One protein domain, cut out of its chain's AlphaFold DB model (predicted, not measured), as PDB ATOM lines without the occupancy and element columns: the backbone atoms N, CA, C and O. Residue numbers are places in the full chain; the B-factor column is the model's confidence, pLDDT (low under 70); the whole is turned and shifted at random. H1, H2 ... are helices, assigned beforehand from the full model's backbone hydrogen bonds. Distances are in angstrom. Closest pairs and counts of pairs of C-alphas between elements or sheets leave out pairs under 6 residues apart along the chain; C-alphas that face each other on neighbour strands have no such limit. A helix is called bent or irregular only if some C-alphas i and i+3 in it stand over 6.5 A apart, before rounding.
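This is residues 252 to 405 of the 572 residues of an uncharacterized protein of Desulfobacterales bacterium (UniProt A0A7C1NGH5). Three helices, H1, H2 and H6, make a bundle, and a long kinked helix, H5, packs on the last residues of H1 and the early ones of H6. Two small helices, H3 and H4, lie away from the bundle between long links, and residues 330 to 335 stick out there. The printed part has 154 residues with six named helices, H1 to H6 in order, and no named strand: all helix. It is compact, with a radius of gyration of the C-alphas of 16.2 A and spans of 43 by 38 by 28 A.

Find C-alpha 254 at (211.560, 174.677, 230.588), where H1 begins; it runs 23.7 A to residue 270. H2, residues 277 to 298, covers 31.2 A. Next come H3, residues 323 to 332, and H4, residues 336 to 339. H5, residues 352 to 374, spans 30.4 A; it is irregular, with C-alphas 358 and 361 7.5 A apart, and has a kink of 46 degrees near residue 359. H6, residues 378 to 399, runs 32.3 A to C-alpha 399 at (208.136, 165.835, 243.689).

Start at the C-alphas of Ala 265 and Thr 287, 6.5 A apart, the closest of the hairpin H1 and H2, which touch at a shallow tilt of 32 degrees, opposite ways. H2 and H6 touch, closest at the C-alphas of His 295 and Ala 397, 4.5 A, the same way at a shallow 31 degrees. H1 and H6 are close but not clearly touching, 7.6 A between the C-alphas of Leu 262 and Ile 394. H5 touches H1 with residues 359 to 367 alone, closest at the C-alphas of Val 363 and Tyr 270, 4.7 A, a steep tilt of 49 degrees. H5 and H6 form a hairpin, touching closest at the C-alphas of Asn 374 and Gly 380, 4.6 A. H3 and H4 are close but not clearly touching, 6.4 A between the C-alphas of Asn 330 and Phe 336; H1 is apart from both. Every O i to N i+4 pair is within hydrogen-bond range in H2 and H3, against 12 of 13 in H1, 17 of 19 in H5 and 16 of 18 in H6; H4 is too short for one.

The two C-alphas farthest apart, of Glu 331 and Asp 402, are 47.7 A apart. The printed part has no cut; the links H2 to H3 and H4 to H5 are long. Look for pLDDT under 70 at, among others, residues 252 to 259 and 271 to 274.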
ATOM      1  N   LEU A 252     217.009 176.097 229.920       45.34
ATOM      2  CA  LEU A 252     216.584 177.513 229.795       45.34
ATOM      3  C   LEU A 252     215.175 177.823 229.247       45.34
ATOM      4  O   LEU A 252     214.744 178.940 229.467       45.34
ATOM      5  N   TRP A 253     214.450 176.976 228.511       41.75
ATOM      6  CA  TRP A 253     213.043 177.275 228.159       41.75
ATOM      7  C   TRP A 253     212.035 176.634 229.125       41.75
ATOM      8  O   TRP A 253     211.025 177.260 229.442       41.75
ATOM      9  N   PHE A 254     212.350 175.440 229.623       39.41
ATOM     10  CA  PHE A 254     211.560 174.677 230.588       39.41
ATOM     11  C   PHE A 254     211.792 175.220 232.011       39.41
ATOM     12  O   PHE A 254     210.872 175.704 232.656       39.41
ATOM     13  N   ASP A 255     213.050 175.353 232.415       49.19
ATOM     14  CA  ASP A 255     213.539 176.071 233.595       49.19
ATOM     15  C   ASP A 255     213.266 177.575 233.526       49.19
ATOM     16  O   ASP A 255     213.014 178.176 234.562       49.19
ATOM     17  N   ARG A 256     213.173 178.230 232.350       59.66
ATOM     18  CA  ARG A 256     212.688 179.632 232.349       59.66
ATOM     19  C   ARG A 256     211.260 179.729 232.827       59.66
ATOM     20  O   ARG A 256     211.003 180.632 233.601       59.66
ATOM     21  N   GLN A 257     210.328 178.925 232.331       60.75
ATOM     22  CA  GLN A 257     208.923 179.134 232.693       60.75
ATOM     23  C   GLN A 257     208.616 178.551 234.072       60.75
ATOM     24  O   GLN A 257     207.981 179.233 234.872       60.75
ATOM     25  N   TRP A 258     209.158 177.375 234.401       63.78
ATOM     26  CA  TRP A 258     208.943 176.748 235.707       63.78
ATOM     27  C   TRP A 258     209.695 177.443 236.826       63.78
ATOM     28  O   TRP A 258     209.064 177.843 237.801       63.78
ATOM     29  N   SER A 259     210.998 177.717 236.668       66.81
ATOM     30  CA  SER A 259     211.696 178.492 237.694       66.81
ATOM     31  C   SER A 259     211.104 179.890 237.822       66.81
ATOM     32  O   SER A 259     211.073 180.408 238.924       66.81
ATOM     33  N   ARG A 260     210.549 180.504 236.763       72.06
ATOM     34  CA  ARG A 260     209.801 181.769 236.909       72.06
ATOM     35  C   ARG A 260     208.497 181.614 237.660       72.06
ATOM     36  O   ARG A 260     208.167 182.532 238.395       72.06
ATOM     37  N   MET A 261     207.756 180.531 237.457       72.38
ATOM     38  CA  MET A 261     206.541 180.274 238.222       72.38
ATOM     39  C   MET A 261     206.887 180.117 239.703       72.38
ATOM     40  O   MET A 261     206.317 180.827 240.521       72.38
ATOM     41  N   LEU A 262     207.876 179.278 240.031       69.25
ATOM     42  CA  LEU A 262     208.337 179.061 241.406       69.25
ATOM     43  C   LEU A 262     208.872 180.354 242.033       69.25
ATOM     44  O   LEU A 262     208.393 180.790 243.076       69.25
ATOM     45  N   LYS A 263     209.797 181.035 241.347       78.75
ATOM     46  CA  LYS A 263     210.360 182.324 241.781       78.75
ATOM     47  C   LYS A 263     209.284 183.397 241.901       78.75
ATOM     48  O   LYS A 263     209.324 184.207 242.814       78.75
ATOM     49  N   GLY A 264     208.337 183.425 240.968       78.50
ATOM     50  CA  GLY A 264     207.232 184.375 240.936       78.50
ATOM     51  C   GLY A 264     206.268 184.167 242.096       78.50
ATOM     52  O   GLY A 264     205.907 185.143 242.745       78.50
ATOM     53  N   ALA A 265     205.918 182.913 242.396       76.44
ATOM     54  CA  ALA A 265     205.077 182.556 243.532       76.44
ATOM     55  C   ALA A 265     205.737 182.960 244.858       76.44
ATOM     56  O   ALA A 265     205.110 183.642 245.659       76.44
ATOM     57  N   VAL A 266     207.019 182.632 245.061       75.88
ATOM     58  CA  VAL A 266     207.747 183.032 246.280       75.88
ATOM     59  C   VAL A 266     207.843 184.557 246.388       75.88
ATOM     60  O   VAL A 266     207.518 185.130 247.426       75.88
ATOM     61  N   ASN A 267     208.210 185.243 245.302       79.19
ATOM     62  CA  ASN A 267     208.332 186.703 245.298       79.19
ATOM     63  C   ASN A 267     207.000 187.423 245.559       79.19
ATOM     64  O   ASN A 267     207.017 188.512 246.131       79.19
ATOM     65  N   LEU A 268     205.867 186.829 245.164       81.19
ATOM     66  CA  LEU A 268     204.533 187.387 245.404       81.19
ATOM     67  C   LEU A 268     204.207 187.506 246.897       81.19
ATOM     68  O   LEU A 268     203.466 188.403 247.280       81.19
ATOM     69  N   PHE A 269     204.748 186.619 247.732       74.19
ATOM     70  CA  PHE A 269     204.448 186.590 249.165       74.19
ATOM     71  C   PHE A 269     205.610 187.058 250.044       74.19
ATOM     72  O   PHE A 269     205.387 187.417 251.195       74.19
ATOM     73  N   TYR A 270     206.834 187.074 249.510       77.06
ATOM     74  CA  TYR A 270     208.028 187.491 250.242       77.06
ATOM     75  C   TYR A 270     208.242 189.016 250.258       77.06
ATOM     76  O   TYR A 270     208.749 189.564 251.234       77.06
ATOM     77  N   GLY A 271     207.932 189.713 249.157       65.31
ATOM     78  CA  GLY A 271     208.255 191.136 249.019       65.31
ATOM     79  C   GLY A 271     207.371 192.058 249.872       65.31
ATOM     80  O   GLY A 271     206.265 191.671 250.250       65.31
ATOM     81  N   PRO A 272     207.796 193.313 250.134       58.22
ATOM     82  CA  PRO A 272     206.892 194.381 250.547       58.22
ATOM     83  C   PRO A 272     205.942 194.650 249.384       58.22
ATOM     84  O   PRO A 272     206.197 195.457 248.490       58.22
ATOM     85  N   VAL A 273     204.883 193.856 249.324       58.38
ATOM     86  CA  VAL A 273     203.901 193.947 248.270       58.38
ATOM     87  C   VAL A 273     202.987 195.111 248.624       58.38
ATOM     88  O   VAL A 273     201.910 194.927 249.178       58.38
ATOM     89  N   ASP A 274     203.401 196.317 248.240       67.19
ATOM     90  CA  ASP A 274     202.522 197.490 248.141       67.19
ATOM     91  C   ASP A 274     201.506 197.328 246.983       67.19
ATOM     92  O   ASP A 274     200.985 198.308 246.445       67.19
ATOM     93  N   LEU A 275     201.218 196.090 246.550       74.75
ATOM     94  CA  LEU A 275     200.103 195.853 245.645       74.75
ATOM     95  C   LEU A 275     198.810 196.048 246.436       74.75
ATOM     96  O   LEU A 275     198.664 195.498 247.530       74.75
ATOM     97  N   PRO A 276     197.831 196.763 245.864       86.31
ATOM     98  CA  PRO A 276     196.479 196.753 246.391       86.31
ATOM     99  C   PRO A 276     195.992 195.309 246.560       86.31
ATOM    100  O   PRO A 276     196.203 194.487 245.665       86.31
ATOM    101  N   ASP A 277     195.291 195.014 247.660       85.81
ATOM    102  CA  ASP A 277     194.811 193.656 247.967       85.81
ATOM    103  C   ASP A 277     194.037 193.039 246.777       85.81
ATOM    104  O   ASP A 277     194.169 191.855 246.496       85.81
ATOM    105  N   GLN A 278     193.310 193.842 245.988       84.69
ATOM    106  CA  GLN A 278     192.622 193.371 244.780       84.69
ATOM    107  C   GLN A 278     193.570 192.802 243.705       84.69
ATOM    108  O   GLN A 278     193.237 191.811 243.054       84.69
ATOM    109  N   GLU A 279     194.730 193.422 243.491       84.50
ATOM    110  CA  GLU A 279     195.728 192.942 242.528       84.50
ATOM    111  C   GLU A 279     196.470 191.721 243.072       84.50
ATOM    112  O   GLU A 279     196.702 190.764 242.333       84.50
ATOM    113  N   LEU A 280     196.744 191.699 244.380       85.50
ATOM    114  CA  LEU A 280     197.298 190.524 245.046       85.50
ATOM    115  C   LEU A 280     196.347 189.318 244.926       85.50
ATOM    116  O   LEU A 280     196.786 188.238 244.541       85.50
ATOM    117  N   ASN A 281     195.036 189.505 245.111       85.12
ATOM    118  CA  ASN A 281     194.038 188.438 244.941       85.12
ATOM    119  C   ASN A 281     194.057 187.859 243.523       85.12
ATOM    120  O   ASN A 281     194.028 186.640 243.341       85.12
ATOM    121  N   LYS A 282     194.141 188.721 242.500       82.69
ATOM    122  CA  LYS A 282     194.257 188.283 241.100       82.69
ATOM    123  C   LYS A 282     195.554 187.517 240.862       82.69
ATOM    124  O   LYS A 282     195.529 186.496 240.177       82.69
ATOM    125  N   ALA A 283     196.666 187.983 241.428       83.56
ATOM    126  CA  ALA A 283     197.956 187.316 241.317       83.56
ATOM    127  C   ALA A 283     197.940 185.928 241.979       83.56
ATOM    128  O   ALA A 283     198.452 184.977 241.389       83.56
ATOM    129  N   ILE A 284     197.285 185.773 243.133       84.25
ATOM    130  CA  ILE A 284     197.104 184.477 243.809       84.25
ATOM    131  C   ILE A 284     196.306 183.511 242.923       84.25
ATOM    132  O   ILE A 284     196.744 182.387 242.679       84.25
ATOM    133  N   VAL A 285     195.171 183.953 242.374       82.31
ATOM    134  CA  VAL A 285     194.348 183.131 241.467       82.31
ATOM    135  C   VAL A 285     195.127 182.751 240.204       82.31
ATOM    136  O   VAL A 285     195.109 181.593 239.788       82.31
ATOM    137  N   ALA A 286     195.850 183.701 239.607       81.75
ATOM    138  CA  ALA A 286     196.698 183.441 238.445       81.75
ATOM    139  C   ALA A 286     197.811 182.431 238.764       81.75
ATOM    140  O   ALA A 286     198.089 181.554 237.948       81.75
ATOM    141  N   THR A 287     198.401 182.515 239.960       83.94
ATOM    142  CA  THR A 287     199.420 181.571 240.433       83.94
ATOM    143  C   THR A 287     198.834 180.173 240.605       83.94
ATOM    144  O   THR A 287     199.443 179.214 240.139       83.94
ATOM    145  N   ASN A 288     197.623 180.035 241.164       85.25
ATOM    146  CA  ASN A 288     196.957 178.732 241.259       85.25
ATOM    147  C   ASN A 288     196.690 178.138 239.870       85.25
ATOM    148  O   ASN A 288     197.066 177.000 239.596       85.25
ATOM    149  N   LEU A 289     196.118 178.920 238.948       80.50
ATOM    150  CA  LEU A 289     195.875 178.472 237.573       80.50
ATOM    151  C   LEU A 289     197.167 178.038 236.868       80.50
ATOM    152  O   LEU A 289     197.176 177.007 236.195       80.50
ATOM    153  N   ALA A 290     198.255 178.792 237.050       79.44
ATOM    154  CA  ALA A 290     199.565 178.437 236.522       79.44
ATOM    155  C   ALA A 290     200.097 177.139 237.148       79.44
ATOM    156  O   ALA A 290     200.543 176.267 236.408       79.44
ATOM    157  N   SER A 291     199.981 176.971 238.471       82.31
ATOM    158  CA  SER A 291     200.427 175.762 239.180       82.31
ATOM    159  C   SER A 291     199.652 174.512 238.758       82.31
ATOM    160  O   SER A 291     200.246 173.466 238.534       82.31
ATOM    161  N   ARG A 292     198.339 174.621 238.529       80.88
ATOM    162  CA  ARG A 292     197.514 173.505 238.041       80.88
ATOM    163  C   ARG A 292     197.853 173.137 236.603       80.88
ATOM    164  O   ARG A 292     197.930 171.960 236.271       80.88
ATOM    165  N   ALA A 293     198.076 174.139 235.752       77.88
ATOM    166  CA  ALA A 293     198.554 173.905 234.393       77.88
ATOM    167  C   ALA A 293     199.952 173.265 234.388       77.88
ATOM    168  O   ALA A 293     200.230 172.435 233.525       77.88
ATOM    169  N   ALA A 294     200.802 173.625 235.356       73.19
ATOM    170  CA  ALA A 294     202.108 173.013 235.572       73.19
ATOM    171  C   ALA A 294     202.004 171.539 235.905       73.19
ATOM    172  O   ALA A 294     202.561 170.702 235.203       73.19
ATOM    173  N   HIS A 295     201.230 171.256 236.944       75.81
ATOM    174  CA  HIS A 295     200.984 169.923 237.451       75.81
ATOM    175  C   HIS A 295     200.497 168.978 236.344       75.81
ATOM    176  O   HIS A 295     201.141 167.972 236.059       75.81
ATOM    177  N   SER A 296     199.459 169.379 235.597       74.06
ATOM    178  CA  SER A 296     198.927 168.573 234.487       74.06
ATOM    179  C   SER A 296     199.898 168.392 233.315       74.06
ATOM    180  O   SER A 296     199.736 167.461 232.533       74.06
ATOM    181  N   TYR A 297     200.862 169.298 233.132       71.50
ATOM    182  CA  TYR A 297     201.848 169.188 232.056       71.50
ATOM    183  C   TYR A 297     203.015 168.265 232.422       71.50
ATOM    184  O   TYR A 297     203.623 167.679 231.528       71.50
ATOM    185  N   LEU A 298     203.350 168.173 233.711       68.62
ATOM    186  CA  LEU A 298     204.494 167.404 234.190       68.62
ATOM    187  C   LEU A 298     204.178 165.914 234.352       68.62
ATOM    188  O   LEU A 298     205.090 165.117 234.176       68.62
ATOM    189  N   ASP A 299     202.917 165.534 234.584       74.75
ATOM    190  CA  ASP A 299     202.457 164.129 234.584       74.75
ATOM    191  C   ASP A 299     203.353 163.198 235.433       74.75
ATOM    192  O   ASP A 299     203.768 162.123 235.003       74.75
ATOM    193  N   GLY A 300     203.742 163.667 236.625       67.88
ATOM    194  CA  GLY A 300     204.625 162.940 237.548       67.88
ATOM    195  C   GLY A 300     206.118 162.969 237.199       67.88
ATOM    196  O   GLY A 300     206.916 162.346 237.891       67.88
ATOM    197  N   ILE A 301     206.535 163.686 236.151       70.88
ATOM    198  CA  ILE A 301     207.953 163.915 235.858       70.88
ATOM    199  C   ILE A 301     208.447 165.076 236.718       70.88
ATOM    200  O   ILE A 301     208.172 166.240 236.407       70.88
ATOM    201  N   SER A 302     209.236 164.767 237.749       73.81
ATOM    202  CA  SER A 302     209.941 165.793 238.508       73.81
ATOM    203  C   SER A 302     210.929 166.535 237.598       73.81
ATOM    204  O   SER A 302     211.840 165.926 237.027       73.81
ATOM    205  N   PRO A 303     210.816 167.867 237.446       68.06
ATOM    206  CA  PRO A 303     211.828 168.648 236.745       68.06
ATOM    207  C   PRO A 303     213.176 168.648 237.486       68.06
ATOM    208  O   PRO A 303     214.197 168.963 236.873       68.06
ATOM    209  N   PHE A 304     213.188 168.317 238.780       71.19
ATOM    210  CA  PHE A 304     214.383 168.307 239.618       71.19
ATOM    211  C   PHE A 304     215.206 167.032 239.459       71.19
ATOM    212  O   PHE A 304     216.430 167.126 239.492       71.19
ATOM    213  N   ASP A 305     214.584 165.901 239.119       70.31
ATOM    214  CA  ASP A 305     215.302 164.666 238.758       70.31
ATOM    215  C   ASP A 305     216.273 164.859 237.580       70.31
ATOM    216  O   ASP A 305     217.245 164.119 237.417       70.31
ATOM    217  N   ALA A 306     216.015 165.858 236.731       69.56
ATOM    218  CA  ALA A 306     216.868 166.198 235.597       69.56
ATOM    219  C   ALA A 306     218.064 167.098 235.964       69.56
ATOM    220  O   ALA A 306     218.937 167.310 235.116       69.56
ATOM    221  N   ILE A 307     218.102 167.656 237.179       69.00
ATOM    222  CA  ILE A 307     219.153 168.561 237.652       69.00
ATOM    223  C   ILE A 307     220.107 167.762 238.542       69.00
ATOM    224  O   ILE A 307     219.824 167.481 239.704       69.00
ATOM    225  N   GLU A 308     221.262 167.398 237.983       73.12
ATOM    226  CA  GLU A 308     222.346 166.790 238.754       73.12
ATOM    227  C   GLU A 308     222.841 167.808 239.796       73.12
ATOM    228  O   GLU A 308     223.259 168.905 239.430       73.12
ATOM    229  N   ASP A 309     222.773 167.445 241.081       78.75
ATOM    230  CA  ASP A 309     223.190 168.286 242.214       78.75
ATOM    231  C   ASP A 309     222.373 169.589 242.390       78.75
ATOM    232  O   ASP A 309     222.896 170.710 242.397       78.75
ATOM    233  N   LEU A 310     221.049 169.446 242.533       75.88
ATOM    234  CA  LEU A 310     220.124 170.562 242.772       75.88
ATOM    235  C   LEU A 310     220.524 171.422 243.984       75.88
ATOM    236  O   LEU A 310     220.383 172.645 243.939       75.88
ATOM    237  N   GLU A 311     221.036 170.797 245.047       76.50
ATOM    238  CA  GLU A 311     221.412 171.469 246.298       76.50
ATOM    239  C   GLU A 311     222.497 172.529 246.082       76.50
ATOM    240  O   GLU A 311     222.427 173.606 246.674       76.50
ATOM    241  N   ASN A 312     223.457 172.258 245.194       81.44
ATOM    242  CA  ASN A 312     224.557 173.175 244.890       81.44
ATOM    243  C   ASN A 312     224.332 173.991 243.605       81.44
ATOM    244  O   ASN A 312     225.151 174.847 243.261       81.44
ATOM    245  N   THR A 313     223.230 173.761 242.887       81.38
ATOM    246  CA  THR A 313     222.925 174.487 241.650       81.38
ATOM    247  C   THR A 313     222.409 175.891 241.960       81.38
ATOM    248  O   THR A 313     221.293 176.081 242.443       81.38
ATOM    249  N   GLU A 314     223.206 176.911 241.648       85.00
ATOM    250  CA  GLU A 314     222.809 178.306 241.836       85.00
ATOM    251  C   GLU A 314     221.875 178.809 240.723       85.00
ATOM    252  O   GLU A 314     222.136 178.666 239.527       85.00
ATOM    253  N   LEU A 315     220.797 179.485 241.125       82.06
ATOM    254  CA  LEU A 315     219.811 180.091 240.240       82.06
ATOM    255  C   LEU A 315     219.883 181.623 240.270       82.06
ATOM    256  O   LEU A 315     220.062 182.250 241.317       82.06
ATOM    257  N   LEU A 316     219.646 182.227 239.104       84.75
ATOM    258  CA  LEU A 316     219.392 183.665 238.968       84.75
ATOM    259  C   LEU A 316     217.965 184.022 239.418       84.75
ATOM    260  O   LEU A 316     217.048 183.220 239.177       84.75
ATOM    261  N   PRO A 317     217.726 185.234 239.959       84.50
ATOM    262  CA  PRO A 317     216.378 185.730 240.218       84.50
ATOM    263  C   PRO A 317     215.559 185.839 238.920       84.50
ATOM    264  O   PRO A 317     216.080 185.768 237.801       84.50
ATOM    265  N   ALA A 318     214.240 185.993 239.054       81.50
ATOM    266  CA  ALA A 318     213.357 186.147 237.902       81.50
ATOM    267  C   ALA A 318     213.690 187.433 237.123       81.50
ATOM    268  O   ALA A 318     213.598 188.537 237.651       81.50
ATOM    269  N   MET A 319     214.053 187.279 235.846       81.19
ATOM    270  CA  MET A 319     214.433 188.392 234.973       81.19
ATOM    271  C   MET A 319     213.303 188.787 234.021       81.19
ATOM    272  O   MET A 319     212.705 187.896 233.398       81.19
ATOM    273  N   PRO A 320     213.048 190.095 233.814       79.12
ATOM    274  CA  PRO A 320     212.121 190.540 232.786       79.12
ATOM    275  C   PRO A 320     212.653 190.108 231.417       79.12
ATOM    276  O   PRO A 320     213.816 190.330 231.089       79.12
ATOM    277  N   THR A 321     211.807 189.471 230.605       76.38
ATOM    278  CA  THR A 321     212.189 189.075 229.236       76.38
ATOM    279  C   THR A 321     211.401 189.745 228.135       76.38
ATOM    280  O   THR A 321     211.784 189.631 226.973       76.38
ATOM    281  N   HIS A 322     210.312 190.431 228.469       77.25
ATOM    282  CA  HIS A 322     209.562 191.172 227.470       77.25
ATOM    283  C   HIS A 322     210.347 192.442 227.084       77.25
ATOM    284  O   HIS A 322     210.661 193.231 227.978       77.25
ATOM    285  N   PRO A 323     210.663 192.676 225.793       75.75
ATOM    286  CA  PRO A 323     211.511 193.797 225.380       75.75
ATOM    287  C   PRO A 323     210.992 195.161 225.836       75.75
ATOM    288  O   PRO A 323     211.780 195.968 226.316       75.75
ATOM    289  N   LEU A 324     209.674 195.392 225.768       73.38
ATOM    290  CA  LEU A 324     209.079 196.645 226.253       73.38
ATOM    291  C   LEU A 324     209.226 196.805 227.768       73.38
ATOM    292  O   LEU A 324     209.487 197.902 228.234       73.38
ATOM    293  N   THR A 325     209.111 195.722 228.540       78.44
ATOM    294  CA  THR A 325     209.299 195.779 229.996       78.44
ATOM    295  C   THR A 325     210.745 196.118 230.328       78.44
ATOM    296  O   THR A 325     210.995 196.973 231.165       78.44
ATOM    297  N   ILE A 326     211.702 195.499 229.630       82.31
ATOM    298  CA  ILE A 326     213.126 195.821 229.772       82.31
ATOM    299  C   ILE A 326     213.390 197.282 229.391       82.31
ATOM    300  O   ILE A 326     214.168 197.950 230.061       82.31
ATOM    301  N   GLN A 327     212.759 197.783 228.324       78.19
ATOM    302  CA  GLN A 327     212.902 199.174 227.903       78.19
ATOM    303  C   GLN A 327     212.361 200.142 228.963       78.19
ATOM    304  O   GLN A 327     213.101 201.027 229.371       78.19
ATOM    305  N   VAL A 328     211.138 199.932 229.455       85.56
ATOM    306  CA  VAL A 328     210.536 200.763 230.514       85.56
ATOM    307  C   VAL A 328     211.394 200.744 231.782       85.56
ATOM    308  O   VAL A 328     211.684 201.792 232.346       85.56
ATOM    309  N   ILE A 329     211.878 199.569 232.200       83.88
ATOM    310  CA  ILE A 329     212.775 199.458 233.358       83.88
ATOM    311  C   ILE A 329     214.089 200.208 233.112       83.88
ATOM    312  O   ILE A 329     214.576 200.873 234.014       83.88
ATOM    313  N   ASN A 330     214.669 200.125 231.912       84.88
ATOM    314  CA  ASN A 330     215.893 200.858 231.579       84.88
ATOM    315  C   ASN A 330     215.685 202.378 231.523       84.88
ATOM    316  O   ASN A 330     216.629 203.114 231.804       84.88
ATOM    317  N   GLU A 331     214.496 202.840 231.125       89.31
ATOM    318  CA  GLU A 331     214.136 204.263 231.104       89.31
ATOM    319  C   GLU A 331     214.027 204.821 232.533       89.31
ATOM    320  O   GLU A 331     214.591 205.876 232.812       89.31
ATOM    321  N   GLU A 332     213.387 204.084 233.447       90.88
ATOM    322  CA  GLU A 332     213.218 204.480 234.856       90.88
ATOM    323  C   GLU A 332     214.468 204.226 235.714       90.88
ATOM    324  O   GLU A 332     214.784 204.967 236.642       90.88
ATOM    325  N   THR A 333     215.199 203.148 235.438       88.88
ATOM    326  CA  THR A 333     216.386 202.721 236.185       88.88
ATOM    327  C   THR A 333     217.479 202.287 235.208       88.88
ATOM    328  O   THR A 333     217.632 201.093 234.907       88.88
ATOM    329  N   PRO A 334     218.281 203.245 234.707       90.69
ATOM    330  CA  PRO A 334     219.434 202.936 233.876       90.69
ATOM    331  C   PRO A 334     220.356 201.944 234.588       90.69
ATOM    332  O   PRO A 334     220.646 202.084 235.774       90.69
ATOM    333  N   GLU A 335     220.824 200.937 233.853       87.38
ATOM    334  CA  GLU A 335     221.674 199.865 234.387       87.38
ATOM    335  C   GLU A 335     221.000 198.975 235.450       87.38
ATOM    336  O   GLU A 335     221.696 198.432 236.308       87.38
ATOM    337  N   PHE A 336     219.676 198.754 235.377       84.38
ATOM    338  CA  PHE A 336     218.934 197.935 236.356       84.38
ATOM    339  C   PHE A 336     219.584 196.575 236.667       84.38
ATOM    340  O   PHE A 336     219.486 196.093 237.789       84.38
ATOM    341  N   LEU A 337     220.307 195.984 235.706       81.56
ATOM    342  CA  LEU A 337     221.075 194.744 235.874       81.56
ATOM    343  C   LEU A 337     222.092 194.782 237.028       81.56
ATOM    344  O   LEU A 337     222.405 193.728 237.573       81.56
ATOM    345  N   LYS A 338     222.597 195.961 237.417       84.81
ATOM    346  CA  LYS A 338     223.488 196.127 238.580       84.81
ATOM    347  C   LYS A 338     222.760 195.977 239.918       84.81
ATOM    348  O   LYS A 338     223.407 195.727 240.927       84.81
ATOM    349  N   TYR A 339     221.439 196.126 239.908       82.25
ATOM    350  CA  TYR A 339     220.562 196.035 241.074       82.25
ATOM    351  C   TYR A 339     219.713 194.756 241.061       82.25
ATOM    352  O   TYR A 339     218.853 194.569 241.916       82.25
ATOM    353  N   VAL A 340     219.935 193.874 240.082       83.75
ATOM    354  CA  VAL A 340     219.257 192.583 240.007       83.75
ATOM    355  C   VAL A 340     219.825 191.660 241.077       83.75
ATOM    356  O   VAL A 340     220.981 191.248 241.007       83.75
ATOM    357  N   GLY A 341     218.965 191.286 242.015       86.69
ATOM    358  CA  GLY A 341     219.242 190.293 243.037       86.69
ATOM    359  C   GLY A 341     217.957 189.657 243.552       86.69
ATOM    360  O   GLY A 341     216.849 190.108 243.251       86.69
ATOM    361  N   TRP A 342     218.102 188.582 244.312       86.62
ATOM    362  CA  TRP A 342     217.010 187.974 245.056       86.62
ATOM    363  C   TRP A 342     216.476 188.948 246.101       86.62
ATOM    364  O   TRP A 342     217.257 189.594 246.793       86.62
ATOM    365  N   ILE A 343     215.152 189.020 246.261       83.81
ATOM    366  CA  ILE A 343     214.524 189.956 247.209       83.81
ATOM    367  C   ILE A 343     215.016 189.697 248.643       83.81
ATOM    368  O   ILE A 343     215.108 190.630 249.435       83.81
ATOM    369  N   SER A 344     215.383 188.452 248.973       83.94
ATOM    370  CA  SER A 344     215.804 188.093 250.327       83.94
ATOM    371  C   SER A 344     217.149 188.647 250.780       83.94
ATOM    372  O   SER A 344     217.257 189.063 251.927       83.94
ATOM    373  N   ASP A 345     218.160 188.693 249.914       87.62
ATOM    374  CA  ASP A 345     219.522 189.102 250.309       87.62
ATOM    375  C   ASP A 345     220.254 189.932 249.243       87.62
ATOM    376  O   ASP A 345     221.446 190.200 249.371       87.62
ATOM    377  N   SER A 346     219.560 190.330 248.175       88.25
ATOM    378  CA  SER A 346     220.118 191.027 247.007       88.25
ATOM    379  C   SER A 346     221.224 190.268 246.259       88.25
ATOM    380  O   SER A 346     221.849 190.835 245.362       88.25
ATOM    381  N   SER A 347     221.473 188.991 246.570       89.88
ATOM    382  CA  SER A 347     222.445 188.179 245.834       89.88
ATOM    383  C   SER A 347     221.956 187.917 244.411       89.88
ATOM    384  O   SER A 347     220.764 187.760 244.161       89.88
ATOM    385  N   MET A 348     222.874 187.864 243.448       86.38
ATOM    386  CA  MET A 348     222.521 187.531 242.064       86.38
ATOM    387  C   MET A 348     222.324 186.022 241.869       86.38
ATOM    388  O   MET A 348     221.556 185.612 241.006       86.38
ATOM    389  N   TRP A 349     222.999 185.206 242.673       88.19
ATOM    390  CA  TRP A 349     223.032 183.752 242.556       88.19
ATOM    391  C   TRP A 349     222.633 183.141 243.892       88.19
ATOM    392  O   TRP A 349     223.141 183.560 244.932       88.19
ATOM    393  N   LYS A 350     221.694 182.191 243.866       87.06
ATOM    394  CA  LYS A 350     221.229 181.498 245.071       87.06
ATOM    395  C   LYS A 350     220.744 180.094 244.745       87.06
ATOM    396  O   LYS A 350     220.012 179.906 243.776       87.06
ATOM    397  N   THR A 351     221.132 179.122 245.558       84.00
ATOM    398  CA  THR A 351     220.622 177.747 245.480       84.00
ATOM    399  C   THR A 351     219.143 177.692 245.895       84.00
ATOM    400  O   THR A 351     218.756 178.446 246.794       84.00
ATOM    401  N   PRO A 352     218.313 176.796 245.327       80.06
ATOM    402  CA  PRO A 352     216.907 176.641 245.706       80.06
ATOM    403  C   PRO A 352     216.679 176.467 247.213       80.06
ATOM    404  O   PRO A 352     215.853 177.184 247.770       80.06
ATOM    405  N   GLY A 353     217.452 175.592 247.872       78.25
ATOM    406  CA  GLY A 353     217.329 175.330 249.314       78.25
ATOM    407  C   GLY A 353     217.539 176.594 250.147       78.25
ATOM    408  O   GLY A 353     216.631 177.049 250.830       78.25
ATOM    409  N   ARG A 354     218.683 177.264 249.957       85.50
ATOM    410  CA  ARG A 354     218.957 178.564 250.593       85.50
ATOM    411  C   ARG A 354     217.879 179.618 250.313       85.50
ATOM    412  O   ARG A 354     217.557 180.408 251.192       85.50
ATOM    413  N   HIS A 355     217.341 179.675 249.090       84.62
ATOM    414  CA  HIS A 355     216.252 180.602 248.779       84.62
ATOM    415  C   HIS A 355     214.999 180.288 249.597       84.62
ATOM    416  O   HIS A 355     214.410 181.212 250.154       84.62
ATOM    417  N   PHE A 356     214.617 179.016 249.688       81.38
ATOM    418  CA  PHE A 356     213.469 178.566 250.465       81.38
ATOM    419  C   PHE A 356     213.645 178.865 251.960       81.38
ATOM    420  O   PHE A 356     212.802 179.550 252.537       81.38
ATOM    421  N   ASP A 357     214.776 178.468 252.548       82.69
ATOM    422  CA  ASP A 357     215.081 178.664 253.973       82.69
ATOM    423  C   ASP A 357     215.034 180.142 254.380       82.69
ATOM    424  O   ASP A 357     214.505 180.498 255.428       82.69
ATOM    425  N   GLU A 358     215.556 181.029 253.529       87.31
ATOM    426  CA  GLU A 358     215.560 182.470 253.794       87.31
ATOM    427  C   GLU A 358     214.201 183.142 253.537       87.31
ATOM    428  O   GLU A 358     214.009 184.291 253.941       87.31
ATOM    429  N   THR A 359     213.276 182.490 252.821       84.25
ATOM    430  CA  THR A 359     212.011 183.118 252.397       84.25
ATOM    431  C   THR A 359     210.765 182.601 253.090       84.25
ATOM    432  O   THR A 359     209.788 183.347 253.171       84.25
ATOM    433  N   ILE A 360     210.791 181.381 253.620       81.75
ATOM    434  CA  ILE A 360     209.590 180.695 254.093       81.75
ATOM    435  C   ILE A 360     208.859 181.447 255.214       81.75
ATOM    436  O   ILE A 360     207.646 181.626 255.120       81.75
ATOM    437  N   ASP A 361     209.575 181.973 256.208       84.31
ATOM    438  CA  ASP A 361     208.963 182.682 257.343       84.31
ATOM    439  C   ASP A 361     208.266 183.973 256.893       84.31
ATOM    440  O   ASP A 361     207.110 184.227 257.228       84.31
ATOM    441  N   ASN A 362     208.933 184.754 256.040       84.88
ATOM    442  CA  ASN A 362     208.379 185.997 255.502       84.88
ATOM    443  C   ASN A 362     207.184 185.736 254.576       84.88
ATOM    444  O   ASN A 362     206.206 186.481 254.616       84.88
ATOM    445  N   VAL A 363     207.234 184.668 253.772       83.06
ATOM    446  CA  VAL A 363     206.095 184.220 252.961       83.06
ATOM    447  C   VAL A 363     204.916 183.858 253.867       83.06
ATOM    448  O   VAL A 363     203.806 184.336 253.635       83.06
ATOM    449  N   GLN A 364     205.139 183.071 254.924       82.19
ATOM    450  CA  GLN A 364     204.087 182.698 255.871       82.19
ATOM    451  C   GLN A 364     203.475 183.917 256.564       82.19
ATOM    452  O   GLN A 364     202.250 184.007 256.679       82.19
ATOM    453  N   ASP A 365     204.296 184.866 257.004       83.88
ATOM    454  CA  ASP A 365     203.825 186.083 257.657       83.88
ATOM    455  C   ASP A 365     203.078 187.000 256.684       83.88
ATOM    456  O   ASP A 365     202.010 187.520 257.022       83.88
ATOM    457  N   GLY A 366     203.570 187.151 255.451       82.31
ATOM    458  CA  GLY A 366     202.888 187.877 254.379       82.31
ATOM    459  C   GLY A 366     201.500 187.301 254.097       82.31
ATOM    460  O   GLY A 366     200.505 188.035 254.075       82.31
ATOM    461  N   VAL A 367     201.419 185.974 253.989       80.81
ATOM    462  CA  VAL A 367     200.174 185.222 253.812       80.81
ATOM    463  C   VAL A 367     199.225 185.411 255.000       80.81
ATOM    464  O   VAL A 367     198.072 185.799 254.801       80.81
ATOM    465  N   LYS A 368     199.689 185.205 256.240       83.06
ATOM    466  CA  LYS A 368     198.874 185.385 257.458       83.06
ATOM    467  C   LYS A 368     198.323 186.804 257.555       83.06
ATOM    468  O   LYS A 368     197.134 186.988 257.819       83.06
ATOM    469  N   ASN A 369     199.163 187.806 257.304       84.19
ATOM    470  CA  ASN A 369     198.768 189.211 257.336       84.19
ATOM    471  C   ASN A 369     197.715 189.526 256.268       84.19
ATOM    472  O   ASN A 369     196.731 190.205 256.567       84.19
ATOM    473  N   TRP A 370     197.882 189.019 255.043       86.69
ATOM    474  CA  TRP A 370     196.893 189.196 253.981       86.69
ATOM    475  C   TRP A 370     195.558 188.509 254.313       86.69
ATOM    476  O   TRP A 370     194.510 189.154 254.199       86.69
ATOM    477  N   ILE A 371     195.583 187.265 254.817       84.12
ATOM    478  CA  ILE A 371     194.380 186.539 255.264       84.12
ATOM    479  C   ILE A 371     193.654 187.348 256.341       84.12
ATOM    480  O   ILE A 371     192.447 187.541 256.250       84.12
ATOM    481  N   GLN A 372     194.361 187.874 257.344       85.00
ATOM    482  CA  GLN A 372     193.723 188.636 258.423       85.00
ATOM    483  C   GLN A 372     193.019 189.906 257.934       85.00
ATOM    484  O   GLN A 372     191.959 190.246 258.466       85.00
ATOM    485  N   ARG A 373     193.566 190.586 256.916       88.31
ATOM    486  CA  ARG A 373     192.926 191.758 256.292       88.31
ATOM    487  C   ARG A 373     191.713 191.382 255.438       88.31
ATOM    488  O   ARG A 373     190.750 192.141 255.395       88.31
ATOM    489  N   ASN A 374     191.743 190.209 254.802       87.94
ATOM    490  CA  ASN A 374     190.752 189.782 253.811       87.94
ATOM    491  C   ASN A 374     189.774 188.700 254.313       87.94
ATOM    492  O   ASN A 374     188.896 188.274 253.571       87.94
ATOM    493  N   LYS A 375     189.849 188.287 255.584       86.25
ATOM    494  CA  LYS A 375     189.036 187.190 256.154       86.25
ATOM    495  C   LYS A 375     187.517 187.378 256.078       86.25
ATOM    496  O   LYS A 375     186.786 186.405 256.201       86.25
ATOM    497  N   ASN A 376     187.049 188.613 255.892       85.44
ATOM    498  CA  ASN A 376     185.626 188.957 255.840       85.44
ATOM    499  C   ASN A 376     185.141 189.329 254.424       85.44
ATOM    500  O   ASN A 376     184.045 189.872 254.290       85.44
ATOM    501  N   SER A 377     185.937 189.090 253.374       84.25
ATOM    502  CA  SER A 377     185.536 189.338 251.983       84.25
ATOM    503  C   SER A 377     185.398 188.034 251.198       84.25
ATOM    504  O   SER A 377     186.124 187.064 251.421       84.25
ATOM    505  N   MET A 378     184.459 188.010 250.247       76.12
ATOM    506  CA  MET A 378     184.292 186.871 249.340       76.12
ATOM    507  C   MET A 378     185.542 186.691 248.472       76.12
ATOM    508  O   MET A 378     185.996 185.566 248.273       76.12
ATOM    509  N   GLU A 379     186.142 187.789 247.999       76.19
ATOM    510  CA  GLU A 379     187.407 187.724 247.266       76.19
ATOM    511  C   GLU A 379     188.535 187.156 248.131       76.19
ATOM    512  O   GLU A 379     189.333 186.363 247.636       76.19
ATOM    513  N   GLY A 380     188.575 187.512 249.418       76.69
ATOM    514  CA  GLY A 380     189.520 186.973 250.387       76.69
ATOM    515  C   GLY A 380     189.355 185.476 250.603       76.69
ATOM    516  O   GLY A 380     190.339 184.746 250.585       76.69
ATOM    517  N   MET A 381     188.118 184.987 250.714       80.06
ATOM    518  CA  MET A 381     187.846 183.549 250.796       80.06
ATOM    519  C   MET A 381     188.319 182.809 249.536       80.06
ATOM    520  O   MET A 381     189.010 181.795 249.634       80.06
ATOM    521  N   VAL A 382     187.993 183.325 248.344       75.75
ATOM    522  CA  VAL A 382     188.404 182.710 247.070       75.75
ATOM    523  C   VAL A 382     189.924 182.709 246.929       75.75
ATOM    524  O   VAL A 382     190.504 181.684 246.574       75.75
ATOM    525  N   ALA A 383     190.592 183.829 247.208       77.75
ATOM    526  CA  ALA A 383     192.045 183.906 247.124       77.75
ATOM    527  C   ALA A 383     192.725 183.024 248.187       77.75
ATOM    528  O   ALA A 383     193.683 182.336 247.853       77.75
ATOM    529  N   ALA A 384     192.188 182.932 249.409       80.50
ATOM    530  CA  ALA A 384     192.696 182.019 250.433       80.50
ATOM    531  C   ALA A 384     192.617 180.553 249.980       80.50
ATOM    532  O   ALA A 384     193.612 179.843 250.082       80.50
ATOM    533  N   GLN A 385     191.493 180.127 249.393       81.62
ATOM    534  CA  GLN A 385     191.371 178.782 248.819       81.62
ATOM    535  C   GLN A 385     192.410 178.540 247.719       81.62
ATOM    536  O   GLN A 385     193.101 177.529 247.724       81.62
ATOM    537  N   ASN A 386     192.564 179.491 246.790       83.88
ATOM    538  CA  ASN A 386     193.546 179.366 245.711       83.88
ATOM    539  C   ASN A 386     194.979 179.281 246.249       83.88
ATOM    540  O   ASN A 386     195.799 178.569 245.687       83.88
ATOM    541  N   MET A 387     195.283 179.992 247.330       82.50
ATOM    542  CA  MET A 387     196.596 179.974 247.963       82.50
ATOM    543  C   MET A 387     196.887 178.646 248.668       82.50
ATOM    544  O   MET A 387     198.004 178.145 248.558       82.50
ATOM    545  N   VAL A 388     195.882 178.059 249.330       81.56
ATOM    546  CA  VAL A 388     195.969 176.706 249.905       81.56
ATOM    547  C   VAL A 388     196.239 175.671 248.814       81.56
ATOM    548  O   VAL A 388     197.006 174.749 249.053       81.56
ATOM    549  N   ASP A 389     195.688 175.853 247.611       83.81
ATOM    550  CA  ASP A 389     195.931 174.949 246.481       83.81
ATOM    551  C   ASP A 389     197.326 175.141 245.844       83.81
ATOM    552  O   ASP A 389     197.912 174.180 245.345       83.81
ATOM    553  N   VAL A 390     197.875 176.367 245.827       83.50
ATOM    554  CA  VAL A 390     199.153 176.685 245.152       83.50
ATOM    555  C   VAL A 390     200.309 175.852 245.699       83.50
ATOM    556  O   VAL A 390     201.079 175.314 244.909       83.50
ATOM    557  N   GLY A 391     200.440 175.753 247.025       80.62
ATOM    558  CA  GLY A 391     201.542 175.030 247.670       80.62
ATOM    559  C   GLY A 391     201.594 173.554 247.257       80.62
ATOM    560  O   GLY A 391     202.576 173.150 246.635       80.62
ATOM    561  N   PRO A 392     200.532 172.772 247.519       80.94
ATOM    562  CA  PRO A 392     200.410 171.386 247.084       80.94
ATOM    563  C   PRO A 392     200.574 171.203 245.578       80.94
ATOM    564  O   PRO A 392     201.322 170.329 245.174       80.94
ATOM    565  N   ASN A 393     199.956 172.042 244.735       82.25
ATOM    566  CA  ASN A 393     200.092 171.908 243.279       82.25
ATOM    567  C   ASN A 393     201.536 172.124 242.813       82.25
ATOM    568  O   ASN A 393     201.994 171.446 241.898       82.25
ATOM    569  N   ILE A 394     202.249 173.078 243.422       79.31
ATOM    570  CA  ILE A 394     203.663 173.324 243.136       79.31
ATOM    571  C   ILE A 394     204.521 172.157 243.623       79.31
ATOM    572  O   ILE A 394     205.364 171.685 242.869       79.31
ATOM    573  N   LEU A 395     204.317 171.695 244.856       79.38
ATOM    574  CA  LEU A 395     205.098 170.603 245.428       79.38
ATOM    575  C   LEU A 395     204.844 169.289 244.691       79.38
ATOM    576  O   LEU A 395     205.795 168.618 244.332       79.38
ATOM    577  N   ALA A 396     203.596 168.972 244.363       81.44
ATOM    578  CA  ALA A 396     203.252 167.813 243.548       81.44
ATOM    579  C   ALA A 396     203.797 167.920 242.117       81.44
ATOM    580  O   ALA A 396     204.239 166.931 241.542       81.44
ATOM    581  N   ALA A 397     203.826 169.124 241.535       75.56
ATOM    582  CA  ALA A 397     204.498 169.359 240.257       75.56
ATOM    583  C   ALA A 397     206.022 169.144 240.345       75.56
ATOM    584  O   ALA A 397     206.651 168.833 239.338       75.56
ATOM    585  N   ILE A 398     206.618 169.334 241.523       73.56
ATOM    586  CA  ILE A 398     208.053 169.169 241.749       73.56
ATOM    587  C   ILE A 398     208.407 167.721 242.095       73.56
ATOM    588  O   ILE A 398     209.295 167.171 241.462       73.56
ATOM    589  N   GLU A 399     207.760 167.123 243.087       77.44
ATOM    590  CA  GLU A 399     208.136 165.835 243.689       77.44
ATOM    591  C   GLU A 399     207.298 164.662 243.156       77.44
ATOM    592  O   GLU A 399     207.668 163.507 243.330       77.44
ATOM    593  N   GLY A 400     206.176 164.945 242.487       80.50
ATOM    594  CA  GLY A 400     205.149 163.956 242.156       80.50
ATOM    595  C   GLY A 400     204.019 163.922 243.191       80.50
ATOM    596  O   GLY A 400     204.202 164.253 244.363       80.50
ATOM    597  N   ASP A 401     202.819 163.532 242.748       78.94
ATOM    598  CA  ASP A 401     201.628 163.434 243.610       78.94
ATOM    599  C   ASP A 401     201.783 162.384 244.716       78.94
ATOM    600  O   ASP A 401     201.253 162.542 245.812       78.94
ATOM    601  N   ASP A 402     202.501 161.301 244.427       78.56
ATOM    602  CA  ASP A 402     202.695 160.161 245.320       78.56
ATOM    603  C   ASP A 402     203.688 160.440 246.454       78.56
ATOM    604  O   ASP A 402     203.664 159.744 247.467       78.56
ATOM    605  N   GLN A 403     204.538 161.457 246.294       77.06
ATOM    606  CA  GLN A 403     205.512 161.877 247.302       77.06
ATOM    607  C   GLN A 403     204.960 162.959 248.243       77.06
ATOM    608  O   GLN A 403     205.570 163.261 249.271       77.06
ATOM    609  N   LEU A 404     203.811 163.558 247.911       77.44
ATOM    610  CA  LEU A 404     203.233 164.643 248.690       77.44
ATOM    611  C   LEU A 404     202.362 164.108 249.835       77.44
ATOM    612  O   LEU A 404     201.187 163.791 249.653       77.44
ATOM    613  N   GLU A 405     202.903 164.106 251.050       76.31
ATOM    614  CA  GLU A 405     202.107 163.881 252.257       76.31
ATOM    615  C   GLU A 405     201.636 165.227 252.831       76.31
ATOM    616  O   GLU A 405     202.389 165.966 253.469       76.31
TER     617      GLU A 405